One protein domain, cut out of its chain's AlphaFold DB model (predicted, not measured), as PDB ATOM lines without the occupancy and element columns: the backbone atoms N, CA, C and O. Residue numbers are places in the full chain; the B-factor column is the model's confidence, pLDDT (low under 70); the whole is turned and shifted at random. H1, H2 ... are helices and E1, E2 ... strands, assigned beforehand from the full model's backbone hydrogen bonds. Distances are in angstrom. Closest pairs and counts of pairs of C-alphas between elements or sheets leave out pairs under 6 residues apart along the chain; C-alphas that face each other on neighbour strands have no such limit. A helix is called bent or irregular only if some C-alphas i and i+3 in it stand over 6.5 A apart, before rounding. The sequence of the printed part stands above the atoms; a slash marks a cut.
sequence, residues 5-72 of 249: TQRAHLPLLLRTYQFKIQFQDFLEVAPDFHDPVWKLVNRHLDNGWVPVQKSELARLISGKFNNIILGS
ATOM      1  N   THR A   5     -46.636 -31.006  17.372       45.66
ATOM      2  CA  THR A   5     -47.432 -29.925  17.964       45.66
ATOM      3  C   THR A   5     -48.932 -30.242  17.948       45.66
ATOM      4  O   THR A   5     -49.624 -30.003  18.931       45.66
ATOM      5  N   GLN A   6     -49.436 -30.871  16.878       47.31
ATOM      6  CA  GLN A   6     -50.834 -31.321  16.798       47.31
ATOM      7  C   GLN A   6     -51.129 -32.450  17.798       47.31
ATOM      8  O   GLN A   6     -52.205 -32.492  18.390       47.31
ATOM      9  N   ARG A   7     -50.160 -33.342  18.045       51.00
ATOM     10  CA  ARG A   7     -50.302 -34.425  19.034       51.00
ATOM     11  C   ARG A   7     -50.249 -33.916  20.474       51.00
ATOM     12  O   ARG A   7     -50.843 -34.534  21.349       51.00
ATOM     13  N   ALA A   8     -49.590 -32.787  20.727       51.91
ATOM     14  CA  ALA A   8     -49.517 -32.156  22.043       51.91
ATOM     15  C   ALA A   8     -50.828 -31.472  22.482       51.91
ATOM     16  O   ALA A   8     -50.931 -31.045  23.628       51.91
ATOM     17  N   HIS A   9     -51.834 -31.353  21.613       52.88
ATOM     18  CA  HIS A   9     -53.172 -30.850  21.970       52.88
ATOM     19  C   HIS A   9     -54.201 -31.964  22.157       52.88
ATOM     20  O   HIS A   9     -55.337 -31.703  22.542       52.88
ATOM     21  N   LEU A  10     -53.800 -33.216  21.936       58.31
ATOM     22  CA  LEU A  10     -54.658 -34.353  22.211       58.31
ATOM     23  C   LEU A  10     -54.828 -34.540  23.731       58.31
ATOM     24  O   LEU A  10     -53.887 -34.255  24.493       58.31
ATOM     25  N   PRO A  11     -55.996 -35.050  24.173       63.25
ATOM     26  CA  PRO A  11     -56.174 -35.605  25.511       63.25
ATOM     27  C   PRO A  11     -54.983 -36.495  25.874       63.25
ATOM     28  O   PRO A  11     -54.485 -37.220  25.013       63.25
ATOM     29  N   LEU A  12     -54.515 -36.455  27.124       60.34
ATOM     30  CA  LEU A  12     -53.300 -37.168  27.563       60.34
ATOM     31  C   LEU A  12     -53.292 -38.657  27.180       60.34
ATOM     32  O   LEU A  12     -52.227 -39.194  26.888       60.34
ATOM     33  N   LEU A  13     -54.477 -39.274  27.126       58.03
ATOM     34  CA  LEU A  13     -54.736 -40.665  26.734       58.03
ATOM     35  C   LEU A  13     -54.433 -40.972  25.255       58.03
ATOM     36  O   LEU A  13     -54.203 -42.119  24.898       58.03
ATOM     37  N   LEU A  14     -54.438 -39.956  24.390       61.31
ATOM     38  CA  LEU A  14     -54.220 -40.073  22.944       61.31
ATOM     39  C   LEU A  14     -52.813 -39.618  22.521       61.31
ATOM     40  O   LEU A  14     -52.483 -39.614  21.332       61.31
ATOM     41  N   ARG A  15     -51.969 -39.206  23.476       67.56
ATOM     42  CA  ARG A  15     -50.590 -38.792  23.200       67.56
ATOM     43  C   ARG A  15     -49.669 -40.004  23.139       67.56
ATOM     44  O   ARG A  15     -49.709 -40.883  23.987       67.56
ATOM     45  N   THR A  16     -48.767 -40.004  22.161       75.88
ATOM     46  CA  THR A  16     -47.662 -40.968  22.109       75.88
ATOM     47  C   THR A  16     -46.495 -40.455  22.944       75.88
ATOM     48  O   THR A  16     -46.011 -39.349  22.674       75.88
ATOM     49  N   TYR A  17     -46.019 -41.260  23.890       83.06
ATOM     50  CA  TYR A  17     -44.830 -40.988  24.699       83.06
ATOM     51  C   TYR A  17     -43.715 -41.945  24.282       83.06
ATOM     52  O   TYR A  17     -43.955 -43.140  24.134       83.06
ATOM     53  N   GLN A  18     -42.514 -41.419  24.034       88.94
ATOM     54  CA  GLN A  18     -41.366 -42.234  23.610       88.94
ATOM     55  C   GLN A  18     -40.419 -42.552  24.770       88.94
ATOM     56  O   GLN A  18     -39.603 -43.461  24.663       88.94
ATOM     57  N   PHE A  19     -40.515 -41.794  25.861       92.19
ATOM     58  CA  PHE A  19     -39.614 -41.876  27.000       92.19
ATOM     59  C   PHE A  19     -40.405 -41.842  28.305       92.19
ATOM     60  O   PHE A  19     -41.581 -41.473  28.335       92.19
ATOM     61  N   LYS A  20     -39.731 -42.193  29.395       93.44
ATOM     62  CA  LYS A  20     -40.219 -42.015  30.759       93.44
ATOM     63  C   LYS A  20     -39.087 -41.496  31.634       93.44
ATOM     64  O   LYS A  20     -37.932 -41.843  31.407       93.44
ATOM     65  N   ILE A  21     -39.430 -40.676  32.612       95.12
ATOM     66  CA  ILE A  21     -38.497 -40.106  33.584       95.12
ATOM     67  C   ILE A  21     -39.053 -40.326  34.991       95.12
ATOM     68  O   ILE A  21     -40.273 -40.435  35.148       95.12
ATOM     69  N   GLN A  22     -38.200 -40.432  36.011       96.69
ATOM     70  CA  GLN A  22     -38.707 -40.493  37.377       96.69
ATOM     71  C   GLN A  22     -39.378 -39.170  37.749       96.69
ATOM     72  O   GLN A  22     -38.949 -38.091  37.336       96.69
ATOM     73  N   PHE A  23     -40.446 -39.248  38.541       95.38
ATOM     74  CA  PHE A  23     -41.193 -38.053  38.937       95.38
ATOM     75  C   PHE A  23     -40.334 -37.047  39.721       95.38
ATOM     76  O   PHE A  23     -40.603 -35.853  39.656       95.38
ATOM     77  N   GLN A  24     -39.296 -37.514  40.424       96.38
ATOM     78  CA  GLN A  24     -38.357 -36.673  41.169       96.38
ATOM     79  C   GLN A  24     -37.546 -35.783  40.218       96.38
ATOM     80  O   GLN A  24     -37.579 -34.563  40.352       96.38
ATOM     81  N   ASP A  25     -36.925 -36.380  39.195       94.44
ATOM     82  CA  ASP A  25     -36.175 -35.643  38.168       94.44
ATOM     83  C   ASP A  25     -37.089 -34.698  37.371       94.44
ATOM     84  O   ASP A  25     -36.692 -33.605  36.969       94.44
ATOM     85  N   PHE A  26     -38.344 -35.104  37.145       94.31
ATOM     86  CA  PHE A  26     -39.342 -34.241  36.517       94.31
ATOM     87  C   PHE A  26     -39.629 -33.005  37.382       94.31
ATOM     88  O   PHE A  26     -39.604 -31.884  36.875       94.31
ATOM     89  N   LEU A  27     -39.882 -33.194  38.681       95.00
ATOM     90  CA  LEU A  27     -40.193 -32.121  39.629       95.00
ATOM     91  C   LEU A  27     -39.004 -31.212  39.947       95.00
ATOM     92  O   LEU A  27     -39.220 -30.111  40.437       95.00
ATOM     93  N   GLU A  28     -37.778 -31.629  39.657       92.06
ATOM     94  CA  GLU A  28     -36.605 -30.783  39.861       92.06
ATOM     95  C   GLU A  28     -36.589 -29.560  38.927       92.06
ATOM     96  O   GLU A  28     -36.059 -28.511  39.281       92.06
ATOM     97  N   VAL A  29     -37.175 -29.686  37.730       90.06
ATOM     98  CA  VAL A  29     -37.108 -28.652  36.682       90.06
ATOM     99  C   VAL A  29     -38.491 -28.173  36.245       90.06
ATOM    100  O   VAL A  29     -38.682 -26.997  35.945       90.06
ATOM    101  N   ALA A  30     -39.481 -29.066  36.184       87.62
ATOM    102  CA  ALA A  30     -40.812 -28.741  35.673       87.62
ATOM    103  C   ALA A  30     -41.532 -27.578  36.396       87.62
ATOM    104  O   ALA A  30     -42.238 -26.840  35.705       87.62
ATOM    105  N   PRO A  31     -41.380 -27.359  37.723       86.81
ATOM    106  CA  PRO A  31     -42.022 -26.240  38.419       86.81
ATOM    107  C   PRO A  31     -41.621 -24.851  37.908       86.81
ATOM    108  O   PRO A  31     -42.436 -23.933  37.981       86.81
ATOM    109  N   ASP A  32     -40.425 -24.705  37.327       78.69
ATOM    110  CA  ASP A  32     -39.956 -23.441  36.735       78.69
ATOM    111  C   ASP A  32     -40.735 -23.075  35.453       78.69
ATOM    112  O   ASP A  32     -40.659 -21.954  34.934       78.69
ATOM    113  N   PHE A  33     -41.503 -24.021  34.903       80.75
ATOM    114  CA  PHE A  33     -42.285 -23.837  33.692       80.75
ATOM    115  C   PHE A  33     -43.751 -23.525  34.024       80.75
ATOM    116  O   PHE A  33     -44.539 -24.389  34.397       80.75
ATOM    117  N   HIS A  34     -44.161 -22.277  33.791       74.00
ATOM    118  CA  HIS A  34     -45.491 -21.752  34.135       74.00
ATOM    119  C   HIS A  34     -46.655 -22.214  33.221       74.00
ATOM    120  O   HIS A  34     -47.662 -21.513  33.097       74.00
ATOM    121  N   ASP A  35     -46.544 -23.378  32.575       72.44
ATOM    122  CA  ASP A  35     -47.606 -23.956  31.737       72.44
ATOM    123  C   ASP A  35     -48.269 -25.154  32.453       72.44
ATOM    124  O   ASP A  35     -47.560 -25.989  33.022       72.44
ATOM    125  N   PRO A  36     -49.615 -25.276  32.440       70.56
ATOM    126  CA  PRO A  36     -50.329 -26.399  33.047       70.56
ATOM    127  C   PRO A  36     -49.811 -27.790  32.668       70.56
ATOM    128  O   PRO A  36     -49.921 -28.699  33.491       70.56
ATOM    129  N   VAL A  37     -49.234 -27.969  31.475       76.94
ATOM    130  CA  VAL A  37     -48.672 -29.256  31.021       76.94
ATOM    131  C   VAL A  37     -47.463 -29.719  31.847       76.94
ATOM    132  O   VAL A  37     -47.114 -30.897  31.820       76.94
ATOM    133  N   TRP A  38     -46.813 -28.828  32.597       85.81
ATOM    134  CA  TRP A  38     -45.662 -29.154  33.453       85.81
ATOM    135  C   TRP A  38     -46.045 -29.442  34.901       85.81
ATOM    136  O   TRP A  38     -45.217 -29.905  35.679       85.81
ATOM    137  N   LYS A  39     -47.313 -29.237  35.272       83.56
ATOM    138  CA  LYS A  39     -47.798 -29.605  36.603       83.56
ATOM    139  C   LYS A  39     -47.971 -31.118  36.680       83.56
ATOM    140  O   LYS A  39     -48.728 -31.686  35.897       83.56
ATOM    141  N   LEU A  40     -47.332 -31.759  37.659       87.88
ATOM    142  CA  LEU A  40     -47.414 -33.214  37.843       87.88
ATOM    143  C   LEU A  40     -48.860 -33.707  38.028       87.88
ATOM    144  O   LEU A  40     -49.211 -34.760  37.514       87.88
ATOM    145  N   VAL A  41     -49.727 -32.911  38.666       86.75
ATOM    146  CA  VAL A  41     -51.166 -33.224  38.820       86.75
ATOM    147  C   VAL A  41     -51.912 -33.371  37.486       86.75
ATOM    148  O   VAL A  41     -52.964 -33.993  37.438       86.75
ATOM    149  N   ASN A  42     -51.357 -32.824  36.401       82.69
ATOM    150  CA  ASN A  42     -51.895 -32.913  35.045       82.69
ATOM    151  C   ASN A  42     -51.141 -33.948  34.192       82.69
ATOM    152  O   ASN A  42     -51.192 -33.890  32.963       82.69
ATOM    153  N   ARG A  43     -50.378 -34.856  34.808       83.69
ATOM    154  CA  ARG A  43     -49.579 -35.875  34.120       83.69
ATOM    155  C   ARG A  43     -50.030 -37.270  34.517       83.69
ATOM    156  O   ARG A  43     -50.485 -37.504  35.630       83.69
ATOM    157  N   HIS A  44     -49.852 -38.207  33.592       85.69
ATOM    158  CA  HIS A  44     -49.924 -39.618  33.933       85.69
ATOM    159  C   HIS A  44     -48.700 -39.983  34.780       85.69
ATOM    160  O   HIS A  44     -47.582 -39.596  34.440       85.69
ATOM    161  N   LEU A  45     -48.909 -40.724  35.861       89.25
ATOM    162  CA  LEU A  45     -47.847 -41.234  36.717       89.25
ATOM    163  C   LEU A  45     -48.084 -42.728  36.900       89.25
ATOM    164  O   LEU A  45     -49.128 -43.127  37.406       89.25
ATOM    165  N   ASP A  46     -47.120 -43.537  36.480       88.25
ATOM    166  CA  ASP A  46     -47.184 -44.992  36.592       88.25
ATOM    167  C   ASP A  46     -45.971 -45.495  37.364       88.25
ATOM    168  O   ASP A  46     -44.838 -45.336  36.914       88.25
ATOM    169  N   ASN A  47     -46.198 -46.064  38.551       91.81
ATOM    170  CA  ASN A  47     -45.143 -46.628  39.399       91.81
ATOM    171  C   ASN A  47     -43.934 -45.686  39.603       91.81
ATOM    172  O   ASN A  47     -42.780 -46.108  39.553       91.81
ATOM    173  N   GLY A  48     -44.193 -44.385  39.785       92.75
ATOM    174  CA  GLY A  48     -43.150 -43.364  39.960       92.75
ATOM    175  C   GLY A  48     -42.535 -42.826  38.660       92.75
ATOM    176  O   GLY A  48     -41.657 -41.963  38.712       92.75
ATOM    177  N   TRP A  49     -43.004 -43.277  37.497       95.12
ATOM    178  CA  TRP A  49     -42.531 -42.842  36.185       95.12
ATOM    179  C   TRP A  49     -43.540 -41.935  35.489       95.12
ATOM    180  O   TRP A  49     -44.719 -42.262  35.351       95.12
ATOM    181  N   VAL A  50     -43.049 -40.804  34.994       94.50
ATOM    182  CA  VAL A  50     -43.807 -39.854  34.180       94.50
ATOM    183  C   VAL A  50     -43.454 -40.099  32.711       94.50
ATOM    184  O   VAL A  50     -42.285 -39.950  32.336       94.50
ATOM    185  N   PRO A  51     -44.415 -40.482  31.855       92.69
ATOM    186  CA  PRO A  51     -44.179 -40.625  30.431       92.69
ATOM    187  C   PRO A  51     -44.048 -39.239  29.785       92.69
ATOM    188  O   PRO A  51     -44.832 -38.321  30.049       92.69
ATOM    189  N   VAL A  52     -43.033 -39.084  28.936       90.38
ATOM    190  CA  VAL A  52     -42.669 -37.811  28.303       90.38
ATOM    191  C   VAL A  52     -42.354 -37.991  26.820       90.38
ATOM    192  O   VAL A  52     -41.905 -39.046  26.355       90.38
ATOM    193  N   GLN A  53     -42.616 -36.947  26.044       86.31
ATOM    194  CA  GLN A  53     -42.251 -36.879  24.631       86.31
ATOM    195  C   GLN A  53     -40.797 -36.434  24.451       86.31
ATOM    196  O   GLN A  53     -40.209 -35.805  25.328       86.31
ATOM    197  N   LYS A  54     -40.223 -36.691  23.270       82.88
ATOM    198  CA  LYS A  54     -38.867 -36.228  22.921       82.88
ATOM    199  C   LYS A  54     -38.665 -34.720  23.146       82.88
ATOM    200  O   LYS A  54     -37.629 -34.314  23.663       82.88
ATOM    201  N   SER A  55     -39.642 -33.901  22.753       81.25
ATOM    202  CA  SER A  55     -39.614 -32.441  22.930       81.25
ATOM    203  C   SER A  55     -39.655 -32.040  24.403       81.25
ATOM    204  O   SER A  55     -38.927 -31.144  24.824       81.25
ATOM    205  N   GLU A  56     -40.467 -32.733  25.198       84.50
ATOM    206  CA  GLU A  56     -40.605 -32.477  26.631       84.50
ATOM    207  C   GLU A  56     -39.325 -32.842  27.383       84.50
ATOM    208  O   GLU A  56     -38.834 -32.054  28.189       84.50
ATOM    209  N   LEU A  57     -38.729 -33.990  27.050       90.31
ATOM    210  CA  LEU A  57     -37.443 -34.409  27.597       90.31
ATOM    211  C   LEU A  57     -36.331 -33.413  27.240       90.31
ATOM    212  O   LEU A  57     -35.571 -33.007  28.114       90.31
ATOM    213  N   ALA A  58     -36.266 -32.954  25.985       84.50
ATOM    214  CA  ALA A  58     -35.299 -31.933  25.575       84.50
ATOM    215  C   ALA A  58     -35.468 -30.622  26.366       84.50
ATOM    216  O   ALA A  58     -34.479 -29.995  26.751       84.50
ATOM    217  N   ARG A  59     -36.713 -30.222  26.660       86.00
ATOM    218  CA  ARG A  59     -37.004 -29.025  27.458       86.00
ATOM    219  C   ARG A  59     -36.582 -29.177  28.920       86.00
ATOM    220  O   ARG A  59     -36.019 -28.222  29.461       86.00
ATOM    221  N   LEU A  60     -36.823 -30.343  29.524       89.06
ATOM    222  CA  LEU A  60     -36.386 -30.675  30.887       89.06
ATOM    223  C   LEU A  60     -34.857 -30.678  30.991       89.06
ATOM    224  O   LEU A  60     -34.311 -30.027  31.874       89.06
ATOM    225  N   ILE A  61     -34.162 -31.309  30.037       89.06
ATOM    226  CA  ILE A  61     -32.692 -31.298  29.969       89.06
ATOM    227  C   ILE A  61     -32.174 -29.859  29.868       89.06
ATOM    228  O   ILE A  61     -31.296 -29.462  30.627       89.06
ATOM    229  N   SER A  62     -32.748 -29.048  28.976       83.44
ATOM    230  CA  SER A  62     -32.366 -27.640  28.833       83.44
ATOM    231  C   SER A  62     -32.573 -26.841  30.125       83.44
ATOM    232  O   SER A  62     -31.712 -26.039  30.479       83.44
ATOM    233  N   GLY A  63     -33.678 -27.065  30.845       84.38
ATOM    234  CA  GLY A  63     -33.918 -26.428  32.141       84.38
ATOM    235  C   GLY A  63     -32.917 -26.875  33.208       84.38
ATOM    236  O   GLY A  63     -32.341 -26.029  33.884       84.38
ATOM    237  N   LYS A  64     -32.609 -28.176  33.284       89.12
ATOM    238  CA  LYS A  64     -31.587 -28.709  34.197       89.12
ATOM    239  C   LYS A  64     -30.217 -28.087  33.938       89.12
ATOM    240  O   LYS A  64     -29.562 -27.653  34.877       89.12
ATOM    241  N   PHE A  65     -29.796 -28.007  32.675       85.31
ATOM    242  CA  PHE A  65     -28.537 -27.352  32.307       85.31
ATOM    243  C   PHE A  65     -28.520 -25.877  32.703       85.31
ATOM    244  O   PHE A  65     -27.517 -25.407  33.227       85.31
ATOM    245  N   ASN A  66     -29.626 -25.157  32.501       80.00
ATOM    246  CA  ASN A  66     -29.735 -23.768  32.933       80.00
ATOM    247  C   ASN A  66     -29.566 -23.634  34.456       80.00
ATOM    248  O   ASN A  66     -28.804 -22.786  34.908       80.00
ATOM    249  N   ASN A  67     -30.201 -24.512  35.237       82.12
ATOM    250  CA  ASN A  67     -30.084 -24.514  36.698       82.12
ATOM    251  C   ASN A  67     -28.656 -24.862  37.150       82.12
ATOM    252  O   ASN A  67     -28.146 -24.240  38.076       82.12
ATOM    253  N   ILE A  68     -27.976 -25.786  36.459       84.50
ATOM    254  CA  ILE A  68     -26.559 -26.097  36.705       84.50
ATOM    255  C   ILE A  68     -25.679 -24.878  36.422       84.50
ATOM    256  O   ILE A  68     -24.854 -24.540  37.260       84.50
ATOM    257  N   ILE A  69     -25.858 -24.204  35.281       80.81
ATOM    258  CA  ILE A  69     -25.043 -23.040  34.895       80.81
ATOM    259  C   ILE A  69     -25.257 -21.872  35.867       80.81
ATOM    260  O   ILE A  69     -24.290 -21.256  36.305       80.81
ATOM    261  N   LEU A  70     -26.508 -21.575  36.228       76.00
ATOM    262  CA  LEU A  70     -26.833 -20.495  37.168       76.00
ATOM    263  C   LEU A  70     -26.416 -20.822  38.607       76.00
ATOM    264  O   LEU A  70     -26.043 -19.920  39.352       76.00
ATOM    265  N   GLY A  71     -26.493 -22.094  39.004       75.31
ATOM    266  CA  GLY A  71     -26.068 -22.564  40.322       75.31
ATOM    267  C   GLY A  71     -24.555 -22.749  40.443       75.31
ATOM    268  O   GLY A  71     -24.016 -22.724  41.550       75.31
ATOM    269  N   SER A  72     -23.848 -22.919  39.324       73.50
ATOM    270  CA  SER A  72     -22.394 -22.994  39.322       73.50
ATOM    271  C   SER A  72     -21.790 -21.613  39.554       73.50
ATOM    272  O   SER A  72     -21.985 -20.696  38.757       73.50
TER     273      SER A  72
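AT A GLANCE: This is residues 5 to 72 of the 249 residues of an uncharacterized protein of Thorarchaeota archaeon (strain OWC) (UniProt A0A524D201). A long helix, H2, is crossed near its middle by a short, irregular helix, H1, and a small ladder of two antiparallel strands, E1 and E2, lies by the first part of H2, close to the start of H1. Two long stretches without a named element complete the picture: residues 5 to 18 lead into E1 and reach, at Leu 14, the opposite end of the longest axis from the last residues of H2, and residues 33 to 48 loop back from the end of H1 to E2. The printed part has 68 residues, with two named helices and two named strands in the order E1, H1, E2, H2 along the chain, and a sheet of order E1 - E2. The class is mixed, helices and strands, with 28 residues in helices and 8 in strands. The whole is compact, with a radius of gyration of the C-alphas of 12.1 A, and the C-alphas span 40 by 27 by 20 A along their three main axes.

IN THESE COORDINATES: Start at Thr 5, whose C-alpha is at (-47.432, -29.925, 17.964), and read through residues 5 to 18, which hold no named element. Find C-alpha 19 at (-39.614, -41.876, 27.000); here strand E1 begins, residues 19 to 22, 10.5 A from first to last C-alpha. At residue 23 helix H1 begins, residues 23 to 32, 14.8 A long from first to last C-alpha. Look at C-alphas 28 and 31: they are 7.2 A apart, where about 5 A is found in a regular helix, and H1 is irregular. Past residues 33 to 48 you come to strand E2, residues 49 to 52, 9.4 A from first to last C-alpha. Helix H2 is residues 54 to 71, 25.6 A from first to last C-alpha; it ends at C-alpha 71, at (-26.068, -22.564, 40.322).

HOW THE PARTS SIT: Begin with the sheet. E1 and E2 are antiparallel neighbours, with 142 degrees between their N-to-C directions. Look at C-alphas 20 and 51, which face each other at 4.2 A. Then check the backbone: N 50 and O 21 are 2.8 A apart and N 52 and O 19 are 2.9 A apart, both within hydrogen-bond range. From E1, go on to H2: their closest C-alphas are those of Phe 19 and Lys 54, 7.0 A apart. H1 comes near E2 at its first residue, where the closest C-alphas of the two, those of Phe 23 and Trp 49, are 5.7 A apart. Farther along, H1 and H2 touch, and H2 does so with residues 60 to 64 alone; their closest C-alphas are those of Val 29 and Gly 63, 6.0 A apart. The lines of H1 and H2 stand at 72 degrees, only just about perpendicular, and the line of H1 is a rough one. In H2 every O i to N i+4 pair is within hydrogen-bond range; in H1 3 of 6 such pairs are, beside 4 of 7 O i to N i+3 pairs.

THE WHOLE: The two C-alphas farthest apart are those of Leu 14 and Ser 72, 39.7 A, while the first and last printed C-alphas, of Thr 5 and Ser 72, are 33.6 A apart. The printed part has no cut. The links from E1 to H1 and from E2 to H2 are tight, with 0 residues and 1 residue between the elements; the link from H1 to E2 is long, with 16 residues. Look at the B-factor column for the pLDDT: its mean over the printed part is 81.3, and the 11 residues under 70 are residues 5 to 15.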